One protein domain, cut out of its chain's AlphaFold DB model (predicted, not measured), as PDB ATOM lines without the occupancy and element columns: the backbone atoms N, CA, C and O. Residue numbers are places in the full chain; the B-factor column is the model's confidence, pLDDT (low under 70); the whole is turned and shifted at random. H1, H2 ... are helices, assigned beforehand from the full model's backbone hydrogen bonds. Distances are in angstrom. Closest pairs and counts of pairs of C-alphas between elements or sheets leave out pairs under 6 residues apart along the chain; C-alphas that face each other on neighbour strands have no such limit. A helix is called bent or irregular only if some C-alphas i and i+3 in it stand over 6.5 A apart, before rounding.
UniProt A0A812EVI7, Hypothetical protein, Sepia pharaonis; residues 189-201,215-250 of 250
ATOM      1  N   LEU A 189     -21.027  -9.347  78.164       79.88
ATOM      2  CA  LEU A 189     -21.792  -8.160  77.768       79.88
ATOM      3  C   LEU A 189     -22.112  -8.134  76.271       79.88
ATOM      4  O   LEU A 189     -23.222  -7.758  75.902       79.88
ATOM      5  N   LEU A 190     -21.175  -8.544  75.411       79.75
ATOM      6  CA  LEU A 190     -21.404  -8.625  73.966       79.75
ATOM      7  C   LEU A 190     -22.463  -9.670  73.614       79.75
ATOM      8  O   LEU A 190     -23.340  -9.383  72.804       79.75
ATOM      9  N   ILE A 191     -22.424 -10.850  74.241       81.00
ATOM     10  CA  ILE A 191     -23.463 -11.880  74.078       81.00
ATOM     11  C   ILE A 191     -24.813 -11.334  74.538       81.00
ATOM     12  O   ILE A 191     -25.828 -11.551  73.884       81.00
ATOM     13  N   LEU A 192     -24.831 -10.592  75.638       78.25
ATOM     14  CA  LEU A 192     -26.055 -10.041  76.191       78.25
ATOM     15  C   LEU A 192     -26.661  -8.946  75.331       78.25
ATOM     16  O   LEU A 192     -27.848  -8.999  75.036       78.25
ATOM     17  N   PHE A 193     -25.840  -8.002  74.879       78.44
ATOM     18  CA  PHE A 193     -26.236  -6.994  73.905       78.44
ATOM     19  C   PHE A 193     -26.743  -7.641  72.613       78.44
ATOM     20  O   PHE A 193     -27.708  -7.192  72.003       78.44
ATOM     21  N   TYR A 194     -26.125  -8.744  72.212       78.25
ATOM     22  CA  TYR A 194     -26.536  -9.489  71.043       78.25
ATOM     23  C   TYR A 194     -27.915 -10.156  71.227       78.25
ATOM     24  O   TYR A 194     -28.800  -9.976  70.393       78.25
ATOM     25  N   VAL A 195     -28.140 -10.860  72.342       77.75
ATOM     26  CA  VAL A 195     -29.445 -11.452  72.703       77.75
ATOM     27  C   VAL A 195     -30.514 -10.359  72.809       77.75
ATOM     28  O   VAL A 195     -31.601 -10.487  72.254       77.75
ATOM     29  N   ALA A 196     -30.168  -9.250  73.457       72.56
ATOM     30  CA  ALA A 196     -30.996  -8.067  73.621       72.56
ATOM     31  C   ALA A 196     -31.491  -7.480  72.297       72.56
ATOM     32  O   ALA A 196     -32.649  -7.094  72.174       72.56
ATOM     33  N   PHE A 197     -30.595  -7.386  71.316       73.75
ATOM     34  CA  PHE A 197     -30.863  -6.696  70.064       73.75
ATOM     35  C   PHE A 197     -31.484  -7.618  69.006       73.75
ATOM     36  O   PHE A 197     -32.328  -7.179  68.230       73.75
ATOM     37  N   PHE A 198     -31.095  -8.898  68.980       70.75
ATOM     38  CA  PHE A 198     -31.494  -9.842  67.928       70.75
ATOM     39  C   PHE A 198     -32.542 -10.873  68.343       70.75
ATOM     40  O   PHE A 198     -33.257 -11.356  67.470       70.75
ATOM     41  N   ILE A 199     -32.632 -11.240  69.628       66.81
ATOM     42  CA  ILE A 199     -33.556 -12.288  70.118       66.81
ATOM     43  C   ILE A 199     -34.846 -11.701  70.709       66.81
ATOM     44  O   ILE A 199     -35.840 -12.409  70.836       66.81
ATOM     45  N   LEU A 200     -34.909 -10.386  70.920       65.25
ATOM     46  CA  LEU A 200     -36.152  -9.670  71.232       65.25
ATOM     47  C   LEU A 200     -36.935  -9.151  69.998       65.25
ATOM     48  O   LEU A 200     -37.689  -8.189  70.156       65.25
ATOM     49  N   PRO A 201     -36.793  -9.684  68.763       59.97
ATOM     50  CA  PRO A 201     -37.201  -8.946  67.589       59.97
ATOM     51  C   PRO A 201     -38.720  -8.779  67.543       59.97
ATOM     52  O   PRO A 201     -39.497  -9.707  67.768       59.97
ATOM     53  N   LEU A 215     -37.915  -1.922  78.851       82.38
ATOM     54  CA  LEU A 215     -37.680  -1.714  80.280       82.38
ATOM     55  C   LEU A 215     -37.028  -2.936  80.937       82.38
ATOM     56  O   LEU A 215     -36.120  -2.780  81.749       82.38
ATOM     57  N   LEU A 216     -37.438  -4.146  80.553       80.12
ATOM     58  CA  LEU A 216     -36.843  -5.392  81.038       80.12
ATOM     59  C   LEU A 216     -35.391  -5.525  80.565       80.12
ATOM     60  O   LEU A 216     -34.517  -5.897  81.348       80.12
ATOM     61  N   LEU A 217     -35.114  -5.123  79.323       80.88
ATOM     62  CA  LEU A 217     -33.762  -5.039  78.784       80.88
ATOM     63  C   LEU A 217     -32.885  -4.054  79.560       80.88
ATOM     64  O   LEU A 217     -31.768  -4.390  79.950       80.88
ATOM     65  N   LEU A 218     -33.395  -2.843  79.787       82.75
ATOM     66  CA  LEU A 218     -32.700  -1.798  80.529       82.75
ATOM     67  C   LEU A 218     -32.391  -2.265  81.954       82.75
ATOM     68  O   LEU A 218     -31.268  -2.107  82.427       82.75
ATOM     69  N   LEU A 219     -33.373  -2.872  82.624       83.69
ATOM     70  CA  LEU A 219     -33.228  -3.386  83.981       83.69
ATOM     71  C   LEU A 219     -32.202  -4.522  84.039       83.69
ATOM     72  O   LEU A 219     -31.375  -4.561  84.947       83.69
ATOM     73  N   PHE A 220     -32.193  -5.394  83.032       81.88
ATOM     74  CA  PHE A 220     -31.205  -6.456  82.914       81.88
ATOM     75  C   PHE A 220     -29.785  -5.906  82.672       81.88
ATOM     76  O   PHE A 220     -28.819  -6.366  83.288       81.88
ATOM     77  N   LEU A 221     -29.639  -4.900  81.802       81.62
ATOM     78  CA  LEU A 221     -28.367  -4.214  81.549       81.62
ATOM     79  C   LEU A 221     -27.844  -3.522  82.811       81.62
ATOM     80  O   LEU A 221     -26.674  -3.682  83.152       81.62
ATOM     81  N   LEU A 222     -28.715  -2.811  83.530       83.00
ATOM     82  CA  LEU A 222     -28.391  -2.179  84.809       83.00
ATOM     83  C   LEU A 222     -27.964  -3.211  85.853       83.00
ATOM     84  O   LEU A 222     -26.970  -3.005  86.544       83.00
ATOM     85  N   PHE A 223     -28.666  -4.341  85.938       83.81
ATOM     86  CA  PHE A 223     -28.313  -5.425  86.849       83.81
ATOM     87  C   PHE A 223     -26.954  -6.053  86.506       83.81
ATOM     88  O   PHE A 223     -26.116  -6.246  87.384       83.81
ATOM     89  N   SER A 224     -26.690  -6.297  85.220       81.25
ATOM     90  CA  SER A 224     -25.397  -6.813  84.752       81.25
ATOM     91  C   SER A 224     -24.256  -5.839  85.053       81.25
ATOM     92  O   SER A 224     -23.204  -6.238  85.551       81.25
ATOM     93  N   PHE A 225     -24.489  -4.546  84.822       83.00
ATOM     94  CA  PHE A 225     -23.548  -3.483  85.157       83.00
ATOM     95  C   PHE A 225     -23.299  -3.377  86.670       83.00
ATOM     96  O   PHE A 225     -22.164  -3.178  87.099       83.00
ATOM     97  N   PHE A 226     -24.331  -3.571  87.494       84.56
ATOM     98  CA  PHE A 226     -24.189  -3.598  88.947       84.56
ATOM     99  C   PHE A 226     -23.334  -4.780  89.422       84.56
ATOM    100  O   PHE A 226     -22.421  -4.589  90.225       84.56
ATOM    101  N   ILE A 227     -23.564  -5.986  88.887       82.00
ATOM    102  CA  ILE A 227     -22.732  -7.166  89.185       82.00
ATOM    103  C   ILE A 227     -21.266  -6.892  88.837       82.00
ATOM    104  O   ILE A 227     -20.364  -7.263  89.587       82.00
ATOM    105  N   PHE A 228     -21.018  -6.208  87.725       82.56
ATOM    106  CA  PHE A 228     -19.669  -5.824  87.335       82.56
ATOM    107  C   PHE A 228     -19.018  -4.835  88.279       82.56
ATOM    108  O   PHE A 228     -17.880  -5.057  88.677       82.56
ATOM    109  N   LEU A 229     -19.727  -3.773  88.659       83.00
ATOM    110  CA  LEU A 229     -19.227  -2.818  89.640       83.00
ATOM    111  C   LEU A 229     -18.903  -3.505  90.966       83.00
ATOM    112  O   LEU A 229     -17.852  -3.239  91.544       83.00
ATOM    113  N   LEU A 230     -19.756  -4.430  91.411       85.69
ATOM    114  CA  LEU A 230     -19.518  -5.217  92.617       85.69
ATOM    115  C   LEU A 230     -18.255  -6.076  92.481       85.69
ATOM    116  O   LEU A 230     -17.406  -6.081  93.369       85.69
ATOM    117  N   HIS A 231     -18.095  -6.774  91.359       85.44
ATOM    118  CA  HIS A 231     -16.920  -7.607  91.121       85.44
ATOM    119  C   HIS A 231     -15.634  -6.774  91.006       85.44
ATOM    120  O   HIS A 231     -14.608  -7.122  91.595       85.44
ATOM    121  N   PHE A 232     -15.691  -5.644  90.299       84.69
ATOM    122  CA  PHE A 232     -14.601  -4.679  90.207       84.69
ATOM    123  C   PHE A 232     -14.224  -4.149  91.593       84.69
ATOM    124  O   PHE A 232     -13.051  -4.135  91.945       84.69
ATOM    125  N   TYR A 233     -15.208  -3.795  92.419       88.31
ATOM    126  CA  TYR A 233     -14.976  -3.346  93.786       88.31
ATOM    127  C   TYR A 233     -14.289  -4.417  94.644       88.31
ATOM    128  O   TYR A 233     -13.316  -4.112  95.333       88.31
ATOM    129  N   VAL A 234     -14.735  -5.676  94.577       88.69
ATOM    130  CA  VAL A 234     -14.134  -6.783  95.343       88.69
ATOM    131  C   VAL A 234     -12.698  -7.054  94.893       88.69
ATOM    132  O   VAL A 234     -11.796  -7.156  95.723       88.69
ATOM    133  N   THR A 235     -12.462  -7.130  93.583       85.81
ATOM    134  CA  THR A 235     -11.122  -7.369  93.022       85.81
ATOM    135  C   THR A 235     -10.166  -6.213  93.302       85.81
ATOM    136  O   THR A 235      -9.020  -6.445  93.685       85.81
ATOM    137  N   PHE A 236     -10.639  -4.972  93.193       87.25
ATOM    138  CA  PHE A 236      -9.871  -3.783  93.547       87.25
ATOM    139  C   PHE A 236      -9.560  -3.724  95.048       87.25
ATOM    140  O   PHE A 236      -8.427  -3.436  95.427       87.25
ATOM    141  N   SER A 237     -10.522  -4.068  95.907       89.81
ATOM    142  CA  SER A 237     -10.315  -4.133  97.360       89.81
ATOM    143  C   SER A 237      -9.283  -5.196  97.737       89.81
ATOM    144  O   SER A 237      -8.402  -4.936  98.551       89.81
ATOM    145  N   TYR A 238      -9.337  -6.373  97.104       90.62
ATOM    146  CA  TYR A 238      -8.333  -7.421  97.297       90.62
ATOM    147  C   TYR A 238      -6.940  -6.965  96.847       90.62
ATOM    148  O   TYR A 238      -5.956  -7.179  97.553       90.62
ATOM    149  N   PHE A 239      -6.856  -6.291  95.696       89.62
ATOM    150  CA  PHE A 239      -5.606  -5.723  95.200       89.62
ATOM    151  C   PHE A 239      -5.026  -4.684  96.165       89.62
ATOM    152  O   PHE A 239      -3.842  -4.756  96.489       89.62
ATOM    153  N   LEU A 240      -5.849  -3.755  96.663       91.19
ATOM    154  CA  LEU A 240      -5.426  -2.770  97.658       91.19
ATOM    155  C   LEU A 240      -4.937  -3.443  98.938       91.19
ATOM    156  O   LEU A 240      -3.873  -3.094  99.435       91.19
ATOM    157  N   LEU A 241      -5.673  -4.431  99.448       92.81
ATOM    158  CA  LEU A 241      -5.287  -5.160 100.651       92.81
ATOM    159  C   LEU A 241      -3.934  -5.857 100.461       92.81
ATOM    160  O   LEU A 241      -3.044  -5.695 101.289       92.81
ATOM    161  N   HIS A 242      -3.735  -6.548  99.338       89.50
ATOM    162  CA  HIS A 242      -2.454  -7.172  99.010       89.50
ATOM    163  C   HIS A 242      -1.319  -6.141  98.871       89.50
ATOM    164  O   HIS A 242      -0.205  -6.378  99.337       89.50
ATOM    165  N   PHE A 243      -1.594  -4.988  98.256       89.00
ATOM    166  CA  PHE A 243      -0.632  -3.895  98.128       89.00
ATOM    167  C   PHE A 243      -0.214  -3.340  99.498       89.00
ATOM    168  O   PHE A 243       0.979  -3.203  99.759       89.00
ATOM    169  N   PHE A 244      -1.173  -3.092 100.395       92.25
ATOM    170  CA  PHE A 244      -0.893  -2.634 101.758       92.25
ATOM    171  C   PHE A 244      -0.096  -3.664 102.559       92.25
ATOM    172  O   PHE A 244       0.895  -3.298 103.185       92.25
ATOM    173  N   PHE A 245      -0.463  -4.947 102.492       91.00
ATOM    174  CA  PHE A 245       0.296  -6.006 103.158       91.00
ATOM    175  C   PHE A 245       1.745  -6.066 102.671       91.00
ATOM    176  O   PHE A 245       2.656  -6.142 103.489       91.00
ATOM    177  N   HIS A 246       1.983  -5.971 101.362       89.94
ATOM    178  CA  HIS A 246       3.346  -5.981 100.836       89.94
ATOM    179  C   HIS A 246       4.159  -4.762 101.301       89.94
ATOM    180  O   HIS A 246       5.350  -4.893 101.556       89.94
ATOM    181  N   PHE A 247       3.534  -3.588 101.423       88.19
ATOM    182  CA  PHE A 247       4.224  -2.369 101.854       88.19
ATOM    183  C   PHE A 247       4.491  -2.331 103.366       88.19
ATOM    184  O   PHE A 247       5.456  -1.719 103.801       88.19
ATOM    185  N   SER A 248       3.660  -2.984 104.184       85.12
ATOM    186  CA  SER A 248       3.870  -3.043 105.639       85.12
ATOM    187  C   SER A 248       4.989  -3.994 106.074       85.12
ATOM    188  O   SER A 248       5.460  -3.879 107.201       85.12
ATOM    189  N   PHE A 249       5.397  -4.938 105.222       74.12
ATOM    190  CA  PHE A 249       6.447  -5.918 105.535       74.12
ATOM    191  C   PHE A 249       7.844  -5.539 105.012       74.12
ATOM    192  O   PHE A 249       8.807  -6.238 105.326       74.12
ATOM    193  N   THR A 250       7.961  -4.460 104.236       67.00
ATOM    194  CA  THR A 250       9.229  -3.907 103.724       67.00
ATOM    195  C   THR A 250       9.644  -2.677 104.505       67.00
ATOM    196  O   THR A 250      10.835  -2.592 104.870       67.00
TER     197      THR A 250
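What this domain is: This is residues 189 to 201 and 215 to 250 of the 250 residues of the protein "Hypothetical protein" of Sepia pharaonis (UniProt A0A812EVI7). A short helix, H1, runs side by side with one end of a long straight helix, H2, and most of the length of H2 sticks out alone as a single rod. The two helices run opposite ways, and H1 lies near the residues with which H2 begins. The printed part has 49 residues with two named helices, H1 then H2 along the chain, and no named strand, and its class is all helix. It is extended, with a radius of gyration of the C-alphas of 17.6 A, and spans 59 by 17 by 6 A.

How they stand to each other: H1, residues 189 to 198, and H2, residues 215 to 248, are close but not clearly touching, with 2 pairs of C-alphas within 8 A. Their closest C-alphas, those of Ala 196 and Leu 217, are 6.6 A apart. Their lines stand at a shallow tilt of 4 degrees, opposite ways. Their centres are 21.7 A apart. Residues 226 to 250, of which 226 to 248 belong to H2, stand free. In H1 and H2 every pair of O i and N i+4 is within hydrogen-bond range.

Where its parts are: H1 begins at C-alpha 189, at (-21.792, -8.160, 77.768), and ends at C-alpha 198, 13.9 A away. H2 begins at C-alpha 215, at (-37.680, -1.714, 80.280), and ends at C-alpha 248, at (3.870, -3.043, 105.639), a length of 48.7 A. Neither helix is bent.

The domain as a whole: The two C-alphas farthest apart, those of Pro 201 and Thr 250, are 59.0 A apart, and the outline is a rod. Residues 202 to 214 are not printed, and C-alphas 201 and 215 are 14.6 A apart across this cut. The link from H1 to H2 is the link across the cut. Thr 250 is the chain's last residue. The mean pLDDT of the printed part is 82.1, and residues 199 to 201 and residue 250 are under 70.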